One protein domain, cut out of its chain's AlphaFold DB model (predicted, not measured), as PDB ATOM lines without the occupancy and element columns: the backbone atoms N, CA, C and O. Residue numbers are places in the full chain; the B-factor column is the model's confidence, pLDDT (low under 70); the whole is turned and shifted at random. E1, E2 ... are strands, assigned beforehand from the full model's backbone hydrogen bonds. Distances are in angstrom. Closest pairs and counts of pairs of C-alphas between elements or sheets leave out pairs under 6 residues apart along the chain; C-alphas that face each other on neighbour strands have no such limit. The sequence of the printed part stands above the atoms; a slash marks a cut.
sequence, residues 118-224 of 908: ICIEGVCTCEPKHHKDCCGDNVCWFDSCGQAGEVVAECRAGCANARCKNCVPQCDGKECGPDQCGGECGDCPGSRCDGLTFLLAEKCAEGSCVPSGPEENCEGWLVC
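This is residues 118 to 224 of the 908 residues of an uncharacterized protein of Oligoflexales bacterium (UniProt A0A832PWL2). Little regular structure: a flat, L-shaped string of small hairpins and loops, with E1-E2 at one end, the meander E3-E4-E5, each strand antiparallel to the one before, at the corner, and E8-E9 then E6-E7 along the other arm. The 107 printed residues have no named helix and nine strands, E1 to E9 in order, holding 36 residues, all strand, each sheet antiparallel. It is only just extended, close to loose, with radius of gyration of the C-alphas 19.7 A and spans 65 by 45 by 17 A.

E1 is residues 118 to 120, from C-alpha 118 at (-46.009, -9.319, -26.419), E2 123 to 125, E3 131 to 135, E4 138 to 142, E5 148 to 153, 13.1 A long, E6 192 to 194, E7 197 to 199, E8 202 to 205, and E9 208 to 211, ending with C-alpha 211 at (-28.412, 9.025, -7.312).

N 118 and O 125 of hairpin E1-E2 are 2.8 A apart. In the strongly twisted sheet of E3, E4 and E5, N 142 and O 131 of hairpin E3-E4 are within hydrogen-bond range at 2.7 A, and N 149 and O 141 of hairpin E4-E5 at 2.8 A. N 199 and O 192 of E6-E7 are 2.8 A apart, as are N 203 and O 210 of E8-E9. E2 and E3 are apart.

C-alphas 157 and 223, the farthest apart, are 67.2 A apart. The printed part has no cut; E5 to E6 is a long link of 38 residues. Residues 220 to 221 have pLDDT under 70.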
ATOM      1  N   ILE A 118     -45.354 -10.609 -26.632       83.00
ATOM      2  CA  ILE A 118     -46.009  -9.319 -26.419       83.00
ATOM      3  C   ILE A 118     -45.941  -8.460 -27.686       83.00
ATOM      4  O   ILE A 118     -45.020  -8.587 -28.501       83.00
ATOM      5  N   CYS A 119     -46.938  -7.592 -27.868       82.94
ATOM      6  CA  CYS A 119     -46.982  -6.651 -28.984       82.94
ATOM      7  C   CYS A 119     -46.060  -5.465 -28.701       82.94
ATOM      8  O   CYS A 119     -46.387  -4.616 -27.873       82.94
ATOM      9  N   ILE A 120     -44.948  -5.359 -29.430       81.38
ATOM     10  CA  ILE A 120     -44.093  -4.167 -29.422       81.38
ATOM     11  C   ILE A 120     -44.048  -3.618 -30.847       81.38
ATOM     12  O   ILE A 120     -43.727  -4.345 -31.785       81.38
ATOM     13  N   GLU A 121     -44.438  -2.352 -31.015       79.31
ATOM     14  CA  GLU A 121     -44.434  -1.622 -32.300       79.31
ATOM     15  C   GLU A 121     -45.148  -2.348 -33.466       79.31
ATOM     16  O   GLU A 121     -44.838  -2.148 -34.639       79.31
ATOM     17  N   GLY A 122     -46.150  -3.176 -33.150       77.62
ATOM     18  CA  GLY A 122     -46.937  -3.942 -34.123       77.62
ATOM     19  C   GLY A 122     -46.414  -5.354 -34.421       77.62
ATOM     20  O   GLY A 122     -46.956  -6.036 -35.294       77.62
ATOM     21  N   VAL A 123     -45.368  -5.812 -33.723       84.81
ATOM     22  CA  VAL A 123     -44.714  -7.110 -33.944       84.81
ATOM     23  C   VAL A 123     -44.735  -7.963 -32.669       84.81
ATOM     24  O   VAL A 123     -44.431  -7.490 -31.574       84.81
ATOM     25  N   CYS A 124     -45.050  -9.252 -32.822       87.12
ATOM     26  CA  CYS A 124     -44.997 -10.248 -31.751       87.12
ATOM     27  C   CYS A 124     -43.536 -10.514 -31.338       87.12
ATOM     28  O   CYS A 124     -42.799 -11.174 -32.078       87.12
ATOM     29  N   THR A 125     -43.115 -10.057 -30.158       85.81
ATOM     30  CA  THR A 125     -41.737 -10.213 -29.651       85.81
ATOM     31  C   THR A 125     -41.707 -10.855 -28.261       85.81
ATOM     32  O   THR A 125     -42.714 -10.873 -27.562       85.81
ATOM     33  N   CYS A 126     -40.571 -11.438 -27.873       87.19
ATOM     34  CA  CYS A 126     -40.385 -12.052 -26.553       87.19
ATOM     35  C   CYS A 126     -39.782 -11.023 -25.587       87.19
ATOM     36  O   CYS A 126     -38.788 -10.382 -25.932       87.19
ATOM     37  N   GLU A 127     -40.344 -10.875 -24.387       82.75
ATOM     38  CA  GLU A 127     -39.825  -9.948 -23.379       82.75
ATOM     39  C   GLU A 127     -38.572 -10.534 -22.703       82.75
ATOM     40  O   GLU A 127     -38.657 -11.594 -22.073       82.75
ATOM     41  N   PRO A 128     -37.392  -9.893 -22.811       83.75
ATOM     42  CA  PRO A 128     -36.167 -10.416 -22.222       83.75
ATOM     43  C   PRO A 128     -36.185 -10.291 -20.694       83.75
ATOM     44  O   PRO A 128     -36.521  -9.244 -20.152       83.75
ATOM     45  N   LYS A 129     -35.725 -11.339 -19.995       81.62
ATOM     46  CA  LYS A 129     -35.674 -11.412 -18.517       81.62
ATOM     47  C   LYS A 129     -37.044 -11.318 -17.816       81.62
ATOM     48  O   LYS A 129     -37.106 -10.902 -16.665       81.62
ATOM     49  N   HIS A 130     -38.111 -11.773 -18.472       85.62
ATOM     50  CA  HIS A 130     -39.473 -11.836 -17.927       85.62
ATOM     51  C   HIS A 130     -39.569 -12.526 -16.548       85.62
ATOM     52  O   HIS A 130     -40.255 -12.035 -15.655       85.62
ATOM     53  N   HIS A 131     -38.874 -13.652 -16.333       88.06
ATOM     54  CA  HIS A 131     -38.883 -14.348 -15.035       88.06
ATOM     55  C   HIS A 131     -37.571 -15.085 -14.740       88.06
ATOM     56  O   HIS A 131     -36.787 -15.358 -15.646       88.06
ATOM     57  N   LYS A 132     -37.307 -15.401 -13.466       87.75
ATOM     58  CA  LYS A 132     -36.181 -16.256 -13.045       87.75
ATOM     59  C   LYS A 132     -36.679 -17.695 -12.898       87.75
ATOM     60  O   LYS A 132     -37.720 -17.890 -12.276       87.75
ATOM     61  N   ASP A 133     -35.928 -18.683 -13.381       89.12
ATOM     62  CA  ASP A 133     -36.147 -20.103 -13.057       89.12
ATOM     63  C   ASP A 133     -34.847 -20.931 -13.164       89.12
ATOM     64  O   ASP A 133     -33.761 -20.400 -13.416       89.12
ATOM     65  N   CYS A 134     -34.923 -22.238 -12.916       89.12
ATOM     66  CA  CYS A 134     -33.795 -23.156 -12.922       89.12
ATOM     67  C   CYS A 134     -33.380 -23.595 -14.336       89.12
ATOM     68  O   CYS A 134     -34.070 -24.360 -15.009       89.12
ATOM     69  N   CYS A 135     -32.180 -23.195 -14.749       87.69
ATOM     70  CA  CYS A 135     -31.528 -23.609 -15.988       87.69
ATOM     71  C   CYS A 135     -30.512 -24.729 -15.702       87.69
ATOM     72  O   CYS A 135     -29.304 -24.512 -15.574       87.69
ATOM     73  N   GLY A 136     -31.016 -25.954 -15.547       86.69
ATOM     74  CA  GLY A 136     -30.213 -27.071 -15.046       86.69
ATOM     75  C   GLY A 136     -29.874 -26.869 -13.567       86.69
ATOM     76  O   GLY A 136     -30.774 -26.711 -12.743       86.69
ATOM     77  N   ASP A 137     -28.586 -26.865 -13.223       88.44
ATOM     78  CA  ASP A 137     -28.153 -26.655 -11.837       88.44
ATOM     79  C   ASP A 137     -28.178 -25.183 -11.394       88.44
ATOM     80  O   ASP A 137     -28.159 -24.937 -10.196       88.44
ATOM     81  N   ASN A 138     -28.270 -24.210 -12.304       88.75
ATOM     82  CA  ASN A 138     -28.168 -22.778 -11.988       88.75
ATOM     83  C   ASN A 138     -29.533 -22.066 -11.996       88.75
ATOM     84  O   ASN A 138     -30.508 -22.593 -12.526       88.75
ATOM     85  N   VAL A 139     -29.598 -20.849 -11.447       88.12
ATOM     86  CA  VAL A 139     -30.721 -19.922 -11.688       88.12
ATOM     87  C   VAL A 139     -30.394 -19.087 -12.924       88.12
ATOM     88  O   VAL A 139     -29.328 -18.472 -12.960       88.12
ATOM     89  N   CYS A 140     -31.303 -19.002 -13.894       89.25
ATOM     90  CA  CYS A 140     -31.211 -18.083 -15.030       89.25
ATOM     91  C   CYS A 140     -32.436 -17.177 -15.104       89.25
ATOM     92  O   CYS A 140     -33.511 -17.500 -14.599       89.25
ATOM     93  N   TRP A 141     -32.277 -16.062 -15.807       89.25
ATOM     94  CA  TRP A 141     -33.390 -15.357 -16.420       89.25
ATOM     95  C   TRP A 141     -33.944 -16.153 -17.604       89.25
ATOM     96  O   TRP A 141     -33.182 -16.760 -18.350       89.25
ATOM     97  N   PHE A 142     -35.252 -16.091 -17.806       89.12
ATOM     98  CA  PHE A 142     -35.973 -16.609 -18.962       89.12
ATOM     99  C   PHE A 142     -36.743 -15.464 -19.621       89.12
ATOM    100  O   PHE A 142     -37.267 -14.586 -18.929       89.12
ATOM    101  N   ASP A 143     -36.802 -15.458 -20.953       88.38
ATOM    102  CA  ASP A 143     -37.701 -14.561 -21.683       88.38
ATOM    103  C   ASP A 143     -39.172 -15.019 -21.583       88.38
ATOM    104  O   ASP A 143     -39.473 -16.109 -21.082       88.38
ATOM    105  N   SER A 144     -40.115 -14.182 -22.028       85.88
ATOM    106  CA  SER A 144     -41.552 -14.512 -21.997       85.88
ATOM    107  C   SER A 144     -41.941 -15.684 -22.917       85.88
ATOM    108  O   SER A 144     -43.027 -16.241 -22.780       85.88
ATOM    109  N   CYS A 145     -41.042 -16.095 -23.815       85.50
ATOM    110  CA  CYS A 145     -41.185 -17.238 -24.716       85.50
ATOM    111  C   CYS A 145     -40.525 -18.523 -24.171       85.50
ATOM    112  O   CYS A 145     -40.498 -19.542 -24.865       85.50
ATOM    113  N   GLY A 146     -39.989 -18.494 -22.945       83.50
ATOM    114  CA  GLY A 146     -39.403 -19.651 -22.268       83.50
ATOM    115  C   GLY A 146     -37.961 -19.986 -22.664       83.50
ATOM    116  O   GLY A 146     -37.493 -21.082 -22.345       83.50
ATOM    117  N   GLN A 147     -37.224 -19.090 -23.329       86.69
ATOM    118  CA  GLN A 147     -35.795 -19.300 -23.591       86.69
ATOM    119  C   GLN A 147     -34.943 -18.867 -22.395       86.69
ATOM    120  O   GLN A 147     -35.045 -17.737 -21.916       86.69
ATOM    121  N   ALA A 148     -34.064 -19.763 -21.933       86.00
ATOM    122  CA  ALA A 148     -33.098 -19.470 -20.878       86.00
ATOM    123  C   ALA A 148     -32.014 -18.500 -21.383       86.00
ATOM    124  O   ALA A 148     -31.297 -18.791 -22.342       86.00
ATOM    125  N   GLY A 149     -31.892 -17.360 -20.709       82.94
ATOM    126  CA  GLY A 149     -30.895 -16.321 -20.937       82.94
ATOM    127  C   GLY A 149     -29.787 -16.319 -19.880       82.94
ATOM    128  O   GLY A 149     -29.174 -17.340 -19.580       82.94
ATOM    129  N   GLU A 150     -29.483 -15.135 -19.348       86.00
ATOM    130  CA  GLU A 150     -28.338 -14.896 -18.460       86.00
ATOM    131  C   GLU A 150     -28.449 -15.625 -17.106       86.00
ATOM    132  O   GLU A 150     -29.503 -15.618 -16.465       86.00
ATOM    133  N   VAL A 151     -27.333 -16.204 -16.645       85.25
ATOM    134  CA  VAL A 151     -27.218 -16.863 -15.335       85.25
ATOM    135  C   VAL A 151     -27.248 -15.822 -14.212       85.25
ATOM    136  O   VAL A 151     -26.415 -14.922 -14.165       85.25
ATOM    137  N   VAL A 152     -28.188 -15.974 -13.280       82.62
ATOM    138  CA  VAL A 152     -28.369 -15.121 -12.091       82.62
ATOM    139  C   VAL A 152     -27.526 -15.611 -10.914       82.62
ATOM    140  O   VAL A 152     -27.002 -14.803 -10.149       82.62
ATOM    141  N   ALA A 153     -27.413 -16.932 -10.743       81.88
ATOM    142  CA  ALA A 153     -26.638 -17.545  -9.668       81.88
ATOM    143  C   ALA A 153     -26.163 -18.957 -10.051       81.88
ATOM    144  O   ALA A 153     -26.948 -19.776 -10.536       81.88
ATOM    145  N   GLU A 154     -24.886 -19.251  -9.791       85.19
ATOM    146  CA  GLU A 154     -24.302 -20.583  -9.985       85.19
ATOM    147  C   GLU A 154     -24.517 -21.460  -8.740       85.19
ATOM    148  O   GLU A 154     -23.876 -21.265  -7.704       85.19
ATOM    149  N   CYS A 155     -25.411 -22.452  -8.811       83.25
ATOM    150  CA  CYS A 155     -25.789 -23.230  -7.630       83.25
ATOM    151  C   CYS A 155     -25.030 -24.557  -7.560       83.25
ATOM    152  O   CYS A 155     -25.427 -25.575  -8.121       83.25
ATOM    153  N   ARG A 156     -23.971 -24.598  -6.748       81.19
ATOM    154  CA  ARG A 156     -23.140 -25.804  -6.547       81.19
ATOM    155  C   ARG A 156     -23.893 -27.042  -6.013       81.19
ATOM    156  O   ARG A 156     -23.371 -28.150  -6.105       81.19
ATOM    157  N   ALA A 157     -25.080 -26.862  -5.432       83.00
ATOM    158  CA  ALA A 157     -25.962 -27.933  -4.949       83.00
ATOM    159  C   ALA A 157     -27.237 -28.109  -5.810       83.00
ATOM    160  O   ALA A 157     -28.192 -28.757  -5.375       83.00
ATOM    161  N   GLY A 158     -27.253 -27.517  -7.008       82.25
ATOM    162  CA  GLY A 158     -28.394 -27.463  -7.915       82.25
ATOM    163  C   GLY A 158     -29.443 -26.411  -7.535       82.25
ATOM    164  O   GLY A 158     -29.483 -25.892  -6.412       82.25
ATOM    165  N   CYS A 159     -30.333 -26.128  -8.481       87.44
ATOM    166  CA  CYS A 159     -31.427 -25.168  -8.347       87.44
ATOM    167  C   CYS A 159     -32.759 -25.867  -8.006       87.44
ATOM    168  O   CYS A 159     -32.958 -27.047  -8.317       87.44
ATOM    169  N   ALA A 160     -33.664 -25.166  -7.319       85.56
ATOM    170  CA  ALA A 160     -35.108 -25.435  -7.313       85.56
ATOM    171  C   ALA A 160     -35.881 -24.130  -7.072       85.56
ATOM    172  O   ALA A 160     -35.446 -23.303  -6.273       85.56
ATOM    173  N   ASN A 161     -37.048 -23.982  -7.707       84.31
ATOM    174  CA  ASN A 161     -37.954 -22.840  -7.533       84.31
ATOM    175  C   ASN A 161     -37.232 -21.487  -7.713       84.31
ATOM    176  O   ASN A 161     -37.242 -20.651  -6.807       84.31
ATOM    177  N   ALA A 162     -36.533 -21.318  -8.843       83.75
ATOM    178  CA  ALA A 162     -35.728 -20.133  -9.159       83.75
ATOM    179  C   ALA A 162     -34.646 -19.733  -8.122       83.75
ATOM    180  O   ALA A 162     -34.181 -18.591  -8.123       83.75
ATOM    181  N   ARG A 163     -34.233 -20.640  -7.222       85.31
ATOM    182  CA  ARG A 163     -33.231 -20.370  -6.174       85.31
ATOM    183  C   ARG A 163     -32.231 -21.511  -6.000       85.31
ATOM    184  O   ARG A 163     -32.519 -22.684  -6.246       85.31
ATOM    185  N   CYS A 164     -31.043 -21.167  -5.511       86.44
ATOM    186  CA  CYS A 164     -30.007 -22.143  -5.189       86.44
ATOM    187  C   CYS A 164     -30.340 -22.941  -3.918       86.44
ATOM    188  O   CYS A 164     -30.585 -22.370  -2.853       86.44
ATOM    189  N   LYS A 165     -30.283 -24.278  -3.998       85.94
ATOM    190  CA  LYS A 165     -30.502 -25.163  -2.842       85.94
ATOM    191  C   LYS A 165     -29.413 -24.954  -1.787       85.94
ATOM    192  O   LYS A 165     -28.228 -24.934  -2.113       85.94
ATOM    193  N   ASN A 166     -29.812 -24.862  -0.515       81.94
ATOM    194  CA  ASN A 166     -28.915 -24.714   0.645       81.94
ATOM    195  C   ASN A 166     -27.916 -23.538   0.536       81.94
ATOM    196  O   ASN A 166     -26.788 -23.630   1.021       81.94
ATOM    197  N   CYS A 167     -28.321 -22.448  -0.116       80.50
ATOM    198  CA  CYS A 167     -27.504 -21.252  -0.305       80.50
ATOM    199  C   CYS A 167     -27.675 -20.252   0.855       80.50
ATOM    200  O   CYS A 167     -28.741 -20.183   1.466       80.50
ATOM    201  N   VAL A 168     -26.621 -19.486   1.161       82.75
ATOM    202  CA  VAL A 168     -26.621 -18.439   2.199       82.75
ATOM    203  C   VAL A 168     -26.543 -17.069   1.512       82.75
ATOM    204  O   VAL A 168     -25.499 -16.783   0.919       82.75
ATOM    205  N   PRO A 169     -27.604 -16.237   1.569       81.56
ATOM    206  CA  PRO A 169     -27.648 -14.918   0.931       81.56
ATOM    207  C   PRO A 169     -26.476 -14.010   1.327       81.56
ATOM    208  O   PRO A 169     -26.216 -13.803   2.513       81.56
ATOM    209  N   GLN A 170     -25.775 -13.443   0.341       82.44
ATOM    210  CA  GLN A 170     -24.624 -12.556   0.550       82.44
ATOM    211  C   GLN A 170     -25.020 -11.075   0.460       82.44
ATOM    212  O   GLN A 170     -24.754 -10.404  -0.547       82.44
ATOM    213  N   CYS A 171     -25.642 -10.592   1.540       84.50
ATOM    214  CA  CYS A 171     -26.115  -9.211   1.692       84.50
ATOM    215  C   CYS A 171     -25.283  -8.340   2.650       84.50
ATOM    216  O   CYS A 171     -25.525  -7.139   2.733       84.50
ATOM    217  N   ASP A 172     -24.299  -8.901   3.363       87.00
ATOM    218  CA  ASP A 172     -23.449  -8.122   4.274       87.00
ATOM    219  C   ASP A 172     -22.702  -7.011   3.517       87.00
ATOM    220  O   ASP A 172     -21.896  -7.277   2.625       87.00
ATOM    221  N   GLY A 173     -22.969  -5.756   3.891       80.50
ATOM    222  CA  GLY A 173     -22.376  -4.572   3.262       80.50
ATOM    223  C   GLY A 173     -23.045  -4.108   1.962       80.50
ATOM    224  O   GLY A 173     -22.470  -3.252   1.297       80.50
ATOM    225  N   LYS A 174     -24.225  -4.638   1.604       83.31
ATOM    226  CA  LYS A 174     -25.045  -4.157   0.479       83.31
ATOM    227  C   LYS A 174     -26.340  -3.496   0.962       83.31
ATOM    228  O   LYS A 174     -26.968  -3.978   1.899       83.31
ATOM    229  N   GLU A 175     -26.739  -2.431   0.278       83.12
ATOM    230  CA  GLU A 175     -27.994  -1.689   0.462       83.12
ATOM    231  C   GLU A 175     -29.067  -2.100  -0.559       83.12
ATOM    232  O   GLU A 175     -30.251  -2.124  -0.227       83.12
ATOM    233  N   CYS A 176     -28.649  -2.436  -1.785       86.12
ATOM    234  CA  CYS A 176     -29.482  -3.045  -2.822       86.12
ATOM    235  C   CYS A 176     -28.654  -3.999  -3.725       86.12
ATOM    236  O   CYS A 176     -27.419  -3.994  -3.689       86.12
ATOM    237  N   GLY A 177     -29.313  -4.860  -4.518       82.25
ATOM    238  CA  GLY A 177     -28.671  -5.751  -5.513       82.25
ATOM    239  C   GLY A 177     -28.656  -7.258  -5.174       82.25
ATOM    240  O   GLY A 177     -29.152  -7.660  -4.128       82.25
ATOM    241  N   PRO A 178     -28.119  -8.142  -6.042       82.50
ATOM    242  CA  PRO A 178     -28.332  -9.594  -5.949       82.50
ATOM    243  C   PRO A 178     -27.619 -10.285  -4.773       82.50
ATOM    244  O   PRO A 178     -26.466  -9.976  -4.446       82.50
ATOM    245  N   ASP A 179     -28.282 -11.297  -4.199       83.94
ATOM    246  CA  ASP A 179     -27.839 -12.058  -3.015       83.94
ATOM    247  C   ASP A 179     -26.942 -13.279  -3.318       83.94
ATOM    248  O   ASP A 179     -26.496 -13.959  -2.394       83.94
ATOM    249  N   GLN A 180     -26.664 -13.544  -4.601       81.50
ATOM    250  CA  GLN A 180     -25.951 -14.723  -5.137       81.50
ATOM    251  C   GLN A 180     -26.625 -16.094  -4.897       81.50
ATOM    252  O   GLN A 180     -26.049 -17.131  -5.218       81.50
ATOM    253  N   CYS A 181     -27.866 -16.114  -4.413       83.06
ATOM    254  CA  CYS A 181     -28.708 -17.298  -4.221       83.06
ATOM    255  C   CYS A 181     -29.990 -17.291  -5.083       83.06
ATOM    256  O   CYS A 181     -30.780 -18.238  -5.011       83.06
ATOM    257  N   GLY A 182     -30.199 -16.240  -5.887       74.94
ATOM    258  CA  GLY A 182     -31.379 -16.004  -6.736       74.94
ATOM    259  C   GLY A 182     -32.321 -14.907  -6.213       74.94
ATOM    260  O   GLY A 182     -33.245 -14.502  -6.920       74.94
ATOM    261  N   GLY A 183     -32.088 -14.407  -4.996       81.00
ATOM    262  CA  GLY A 183     -32.769 -13.262  -4.393       81.00
ATOM    263  C   GLY A 183     -31.955 -11.966  -4.465       81.00
ATOM    264  O   GLY A 183     -30.977 -11.854  -5.207       81.00
ATOM    265  N   GLU A 184     -32.398 -10.966  -3.702       84.81
ATOM    266  CA  GLU A 184     -31.894  -9.588  -3.728       84.81
ATOM    267  C   GLU A 184     -31.817  -9.025  -2.294       84.81
ATOM    268  O   GLU A 184     -32.479  -9.522  -1.381       84.81
ATOM    269  N   CYS A 185     -30.946  -8.036  -2.095       83.88
ATOM    270  CA  CYS A 185     -30.447  -7.547  -0.813       83.88
ATOM    271  C   CYS A 185     -30.854  -6.088  -0.572       83.88
ATOM    272  O   CYS A 185     -29.987  -5.220  -0.572       83.88
ATOM    273  N   GLY A 186     -32.144  -5.832  -0.353       80.75
ATOM    274  CA  GLY A 186     -32.673  -4.484  -0.106       80.75
ATOM    275  C   GLY A 186     -32.986  -3.690  -1.379       80.75
ATOM    276  O   GLY A 186     -32.621  -4.090  -2.487       80.75
ATOM    277  N   ASP A 187     -33.680  -2.566  -1.192       83.75
ATOM    278  CA  ASP A 187     -34.246  -1.723  -2.247       83.75
ATOM    279  C   ASP A 187     -33.747  -0.278  -2.102       83.75
ATOM    280  O   ASP A 187     -33.778   0.294  -1.009       83.75
ATOM    281  N   CYS A 188     -33.307   0.330  -3.206       85.56
ATOM    282  CA  CYS A 188     -32.798   1.700  -3.192       85.56
ATOM    283  C   CYS A 188     -33.957   2.736  -3.171       85.56
ATOM    284  O   CYS A 188     -35.001   2.491  -3.784       85.56
ATOM    285  N   PRO A 189     -33.809   3.912  -2.523       79.69
ATOM    286  CA  PRO A 189     -34.862   4.930  -2.461       79.69
ATOM    287  C   PRO A 189     -35.310   5.476  -3.828       79.69
ATOM    288  O   PRO A 189     -34.496   5.876  -4.663       79.69
ATOM    289  N   GLY A 190     -36.627   5.581  -4.025       80.56
ATOM    290  CA  GLY A 190     -37.219   6.255  -5.185       80.56
ATOM    291  C   GLY A 190     -37.029   7.779  -5.180       80.56
ATOM    292  O   GLY A 190     -36.525   8.363  -4.213       80.56
ATOM    293  N   SER A 191     -37.462   8.424  -6.270       81.88
ATOM    294  CA  SER A 191     -37.475   9.888  -6.387       81.88
ATOM    295  C   SER A 191     -38.283  10.516  -5.249       81.88
ATOM    296  O   SER A 191     -39.316   9.982  -4.836       81.88
ATOM    297  N   ARG A 192     -37.797  11.635  -4.709       85.50
ATOM    298  CA  ARG A 192     -38.392  12.296  -3.541       85.50
ATOM    299  C   ARG A 192     -38.079  13.787  -3.519       85.50
ATOM    300  O   ARG A 192     -37.142  14.242  -4.164       85.50
ATOM    301  N   CYS A 193     -38.837  14.531  -2.726       84.44
ATOM    302  CA  CYS A 193     -38.613  15.953  -2.502       84.44
ATOM    303  C   CYS A 193     -38.025  16.200  -1.113       84.44
ATOM    304  O   CYS A 193     -38.538  15.662  -0.131       84.44
ATOM    305  N   ASP A 194     -37.006  17.053  -1.035       83.69
ATOM    306  CA  ASP A 194     -36.550  17.682   0.204       83.69
ATOM    307  C   ASP A 194     -36.810  19.193   0.104       83.69
ATOM    308  O   ASP A 194     -36.084  19.944  -0.550       83.69
ATOM    309  N   GLY A 195     -37.945  19.634   0.652       83.25
ATOM    310  CA  GLY A 195     -38.454  20.993   0.450       83.25
ATOM    311  C   GLY A 195     -38.768  21.287  -1.024       83.25
ATOM    312  O   GLY A 195     -39.641  20.651  -1.614       83.25
ATOM    313  N   LEU A 196     -38.069  22.272  -1.600       80.81
ATOM    314  CA  LEU A 196     -38.136  22.632  -3.024       80.81
ATOM    315  C   LEU A 196     -37.010  21.994  -3.860       80.81
ATOM    316  O   LEU A 196     -36.820  22.387  -5.006       80.81
ATOM    317  N   THR A 197     -36.278  21.019  -3.319       81.56
ATOM    318  CA  THR A 197     -35.251  20.276  -4.059       81.56
ATOM    319  C   THR A 197     -35.782  18.900  -4.451       81.56
ATOM    320  O   THR A 197     -36.204  18.123  -3.593       81.56
ATOM    321  N   PHE A 198     -35.745  18.579  -5.743       83.56
ATOM    322  CA  PHE A 198     -36.080  17.260  -6.267       83.56
ATOM    323  C   PHE A 198     -34.839  16.361  -6.311       83.56
ATOM    324  O   PHE A 198     -33.835  16.671  -6.957       83.56
ATOM    325  N   LEU A 199     -34.927  15.228  -5.615       82.44
ATOM    326  CA  LEU A 199     -33.906  14.190  -5.552       82.44
ATOM    327  C   LEU A 199     -34.330  13.037  -6.467       82.44
ATOM    328  O   LEU A 199     -35.357  12.395  -6.231       82.44
ATOM    329  N   LEU A 200     -33.542  12.766  -7.509       78.94
ATOM    330  CA  LEU A 200     -33.807  11.670  -8.445       78.94
ATOM    331  C   LEU A 200     -33.628  10.305  -7.768       78.94
ATOM    332  O   LEU A 200     -32.726  10.124  -6.952       78.94
ATOM    333  N   ALA A 201     -34.439   9.328  -8.189       79.69
ATOM    334  CA  ALA A 201     -34.356   7.940  -7.742       79.69
ATOM    335  C   ALA A 201     -32.922   7.390  -7.747       79.69
ATOM    336  O   ALA A 201     -32.157   7.556  -8.709       79.69
ATOM    337  N   GLU A 202     -32.580   6.688  -6.677       85.94
ATOM    338  CA  GLU A 202     -31.285   6.052  -6.500       85.94
ATOM    339  C   GLU A 202     -31.290   4.676  -7.184       85.94
ATOM    340  O   GLU A 202     -32.279   3.945  -7.158       85.94
ATOM    341  N   LYS A 203     -30.186   4.321  -7.841       83.31
ATOM    342  CA  LYS A 203     -29.988   3.025  -8.502       83.31
ATOM    343  C   LYS A 203     -28.954   2.205  -7.752       83.31
ATOM    344  O   LYS A 203     -28.003   2.751  -7.199       83.31
ATOM    345  N   CYS A 204     -29.111   0.886  -7.801       81.31
ATOM    346  CA  CYS A 204     -28.126  -0.047  -7.274       81.31
ATOM    347  C   CYS A 204     -26.870  -0.024  -8.153       81.31
ATOM    348  O   CYS A 204     -26.885  -0.555  -9.266       81.31
ATOM    349  N   ALA A 205     -25.770   0.521  -7.636       83.50
ATOM    350  CA  ALA A 205     -24.446   0.398  -8.235       83.50
ATOM    351  C   ALA A 205     -23.498  -0.276  -7.237       83.50
ATOM    352  O   ALA A 205     -23.322   0.200  -6.121       83.50
ATOM    353  N   GLU A 206     -22.913  -1.411  -7.631       81.69
ATOM    354  CA  GLU A 206     -21.910  -2.165  -6.852       81.69
ATOM    355  C   GLU A 206     -22.320  -2.551  -5.410       81.69
ATOM    356  O   GLU A 206     -21.482  -2.956  -4.608       81.69
ATOM    357  N   GLY A 207     -23.621  -2.518  -5.099       77.50
ATOM    358  CA  GLY A 207     -24.166  -2.824  -3.775       77.50
ATOM    359  C   GLY A 207     -24.591  -1.605  -2.954       77.50
ATOM    360  O   GLY A 207     -25.068  -1.797  -1.841       77.50
ATOM    361  N   SER A 208     -24.462  -0.382  -3.473       86.06
ATOM    362  CA  SER A 208     -24.904   0.851  -2.805       86.06
ATOM    363  C   SER A 208     -25.951   1.606  -3.621       86.06
ATOM    364  O   SER A 208     -25.991   1.517  -4.854       86.06
ATOM    365  N   CYS A 209     -26.779   2.380  -2.925       85.44
ATOM    366  CA  CYS A 209     -27.723   3.314  -3.522       85.44
ATOM    367  C   CYS A 209     -26.960   4.547  -4.038       85.44
ATOM    368  O   CYS A 209     -26.337   5.265  -3.256       85.44
ATOM    369  N   VAL A 210     -26.988   4.813  -5.349       82.69
ATOM    370  CA  VAL A 210     -26.387   6.032  -5.928       82.69
ATOM    371  C   VAL A 210     -27.423   6.851  -6.705       82.69
ATOM    372  O   VAL A 210     -28.193   6.263  -7.469       82.69
ATOM    373  N   PRO A 211     -27.467   8.192  -6.568       75.19
ATOM    374  CA  PRO A 211     -28.412   9.025  -7.312       75.19
ATOM    375  C   PRO A 211     -28.273   8.849  -8.828       75.19
ATOM    376  O   PRO A 211     -27.164   8.847  -9.365       75.19
ATOM    377  N   SER A 212     -29.399   8.755  -9.542       73.31
ATOM    378  CA  SER A 212     -29.396   8.628 -11.010       73.31
ATOM    379  C   SER A 212     -28.956   9.899 -11.758       73.31
ATOM    380  O   SER A 212     -28.814   9.858 -12.980       73.31
ATOM    381  N   GLY A 213     -28.764  11.023 -11.061       76.38
ATOM    382  CA  GLY A 213     -28.389  12.317 -11.628       76.38
ATOM    383  C   GLY A 213     -28.208  13.398 -10.549       76.38
ATOM    384  O   GLY A 213     -28.311  13.087  -9.362       76.38
ATOM    385  N   PRO A 214     -27.905  14.650 -10.944       74.00
ATOM    386  CA  PRO A 214     -27.821  15.786 -10.027       74.00
ATOM    387  C   PRO A 214     -29.204  16.208  -9.509       74.00
ATOM    388  O   PRO A 214     -30.208  16.012 -10.186       74.00
ATOM    389  N   GLU A 215     -29.234  16.815  -8.325       80.25
ATOM    390  CA  GLU A 215     -30.441  17.365  -7.691       80.25
ATOM    391  C   GLU A 215     -30.952  18.615  -8.434       80.25
ATOM    392  O   GLU A 215     -30.156  19.401  -8.958       80.25
ATOM    393  N   GLU A 216     -32.270  18.824  -8.456       78.19
ATOM    394  CA  GLU A 216     -32.922  19.934  -9.167       78.19
ATOM    395  C   GLU A 216     -33.620  20.890  -8.181       78.19
ATOM    396  O   GLU A 216     -34.359  20.447  -7.305       78.19
ATOM    397  N   ASN A 217     -33.380  22.204  -8.292       81.69
ATOM    398  CA  ASN A 217     -33.989  23.224  -7.424       81.69
ATOM    399  C   ASN A 217     -35.205  23.864  -8.113       81.69
ATOM    400  O   ASN A 217     -35.065  24.455  -9.182       81.69
ATOM    401  N   CYS A 218     -36.365  23.801  -7.462       79.19
ATOM    402  CA  CYS A 218     -37.650  24.248  -7.992       79.19
ATOM    403  C   CYS A 218     -37.986  25.736  -7.738       79.19
ATOM    404  O   CYS A 218     -39.141  26.126  -7.891       79.19
ATOM    405  N   GLU A 219     -37.050  26.592  -7.313       79.62
ATOM    406  CA  GLU A 219     -37.330  28.022  -7.070       79.62
ATOM    407  C   GLU A 219     -37.477  28.865  -8.363       79.62
ATOM    408  O   GLU A 219     -36.510  29.418  -8.890       79.62
ATOM    409  N   GLY A 220     -38.718  29.024  -8.839       66.81
ATOM    410  CA  GLY A 220     -39.132  29.960  -9.900       66.81
ATOM    411  C   GLY A 220     -39.420  31.393  -9.406       66.81
ATOM    412  O   GLY A 220     -39.877  31.608  -8.282       66.81
ATOM    413  N   TRP A 221     -39.155  32.399 -10.253       64.25
ATOM    414  CA  TRP A 221     -39.062  33.828  -9.870       64.25
ATOM    415  C   TRP A 221     -40.363  34.653 -10.043       64.25
ATOM    416  O   TRP A 221     -40.366  35.870  -9.830       64.25
ATOM    417  N   LEU A 222     -41.470  34.035 -10.469       74.44
ATOM    418  CA  LEU A 222     -42.719  34.725 -10.817       74.44
ATOM    419  C   LEU A 222     -43.627  34.924  -9.590       74.44
ATOM    420  O   LEU A 222     -44.084  33.985  -8.948       74.44
ATOM    421  N   VAL A 223     -43.965  36.179  -9.272       77.75
ATOM    422  CA  VAL A 223     -44.760  36.511  -8.066       77.75
ATOM    423  C   VAL A 223     -46.172  35.909  -8.056       77.75
ATOM    424  O   VAL A 223     -46.762  35.760  -6.982       77.75
ATOM    425  N   CYS A 224     -46.704  35.561  -9.230       79.69
ATOM    426  CA  CYS A 224     -48.013  34.949  -9.426       79.69
ATOM    427  C   CYS A 224     -48.006  33.417  -9.459       79.69
ATOM    428  O   CYS A 224     -49.094  32.853  -9.497       79.69
TER     429      CYS A 224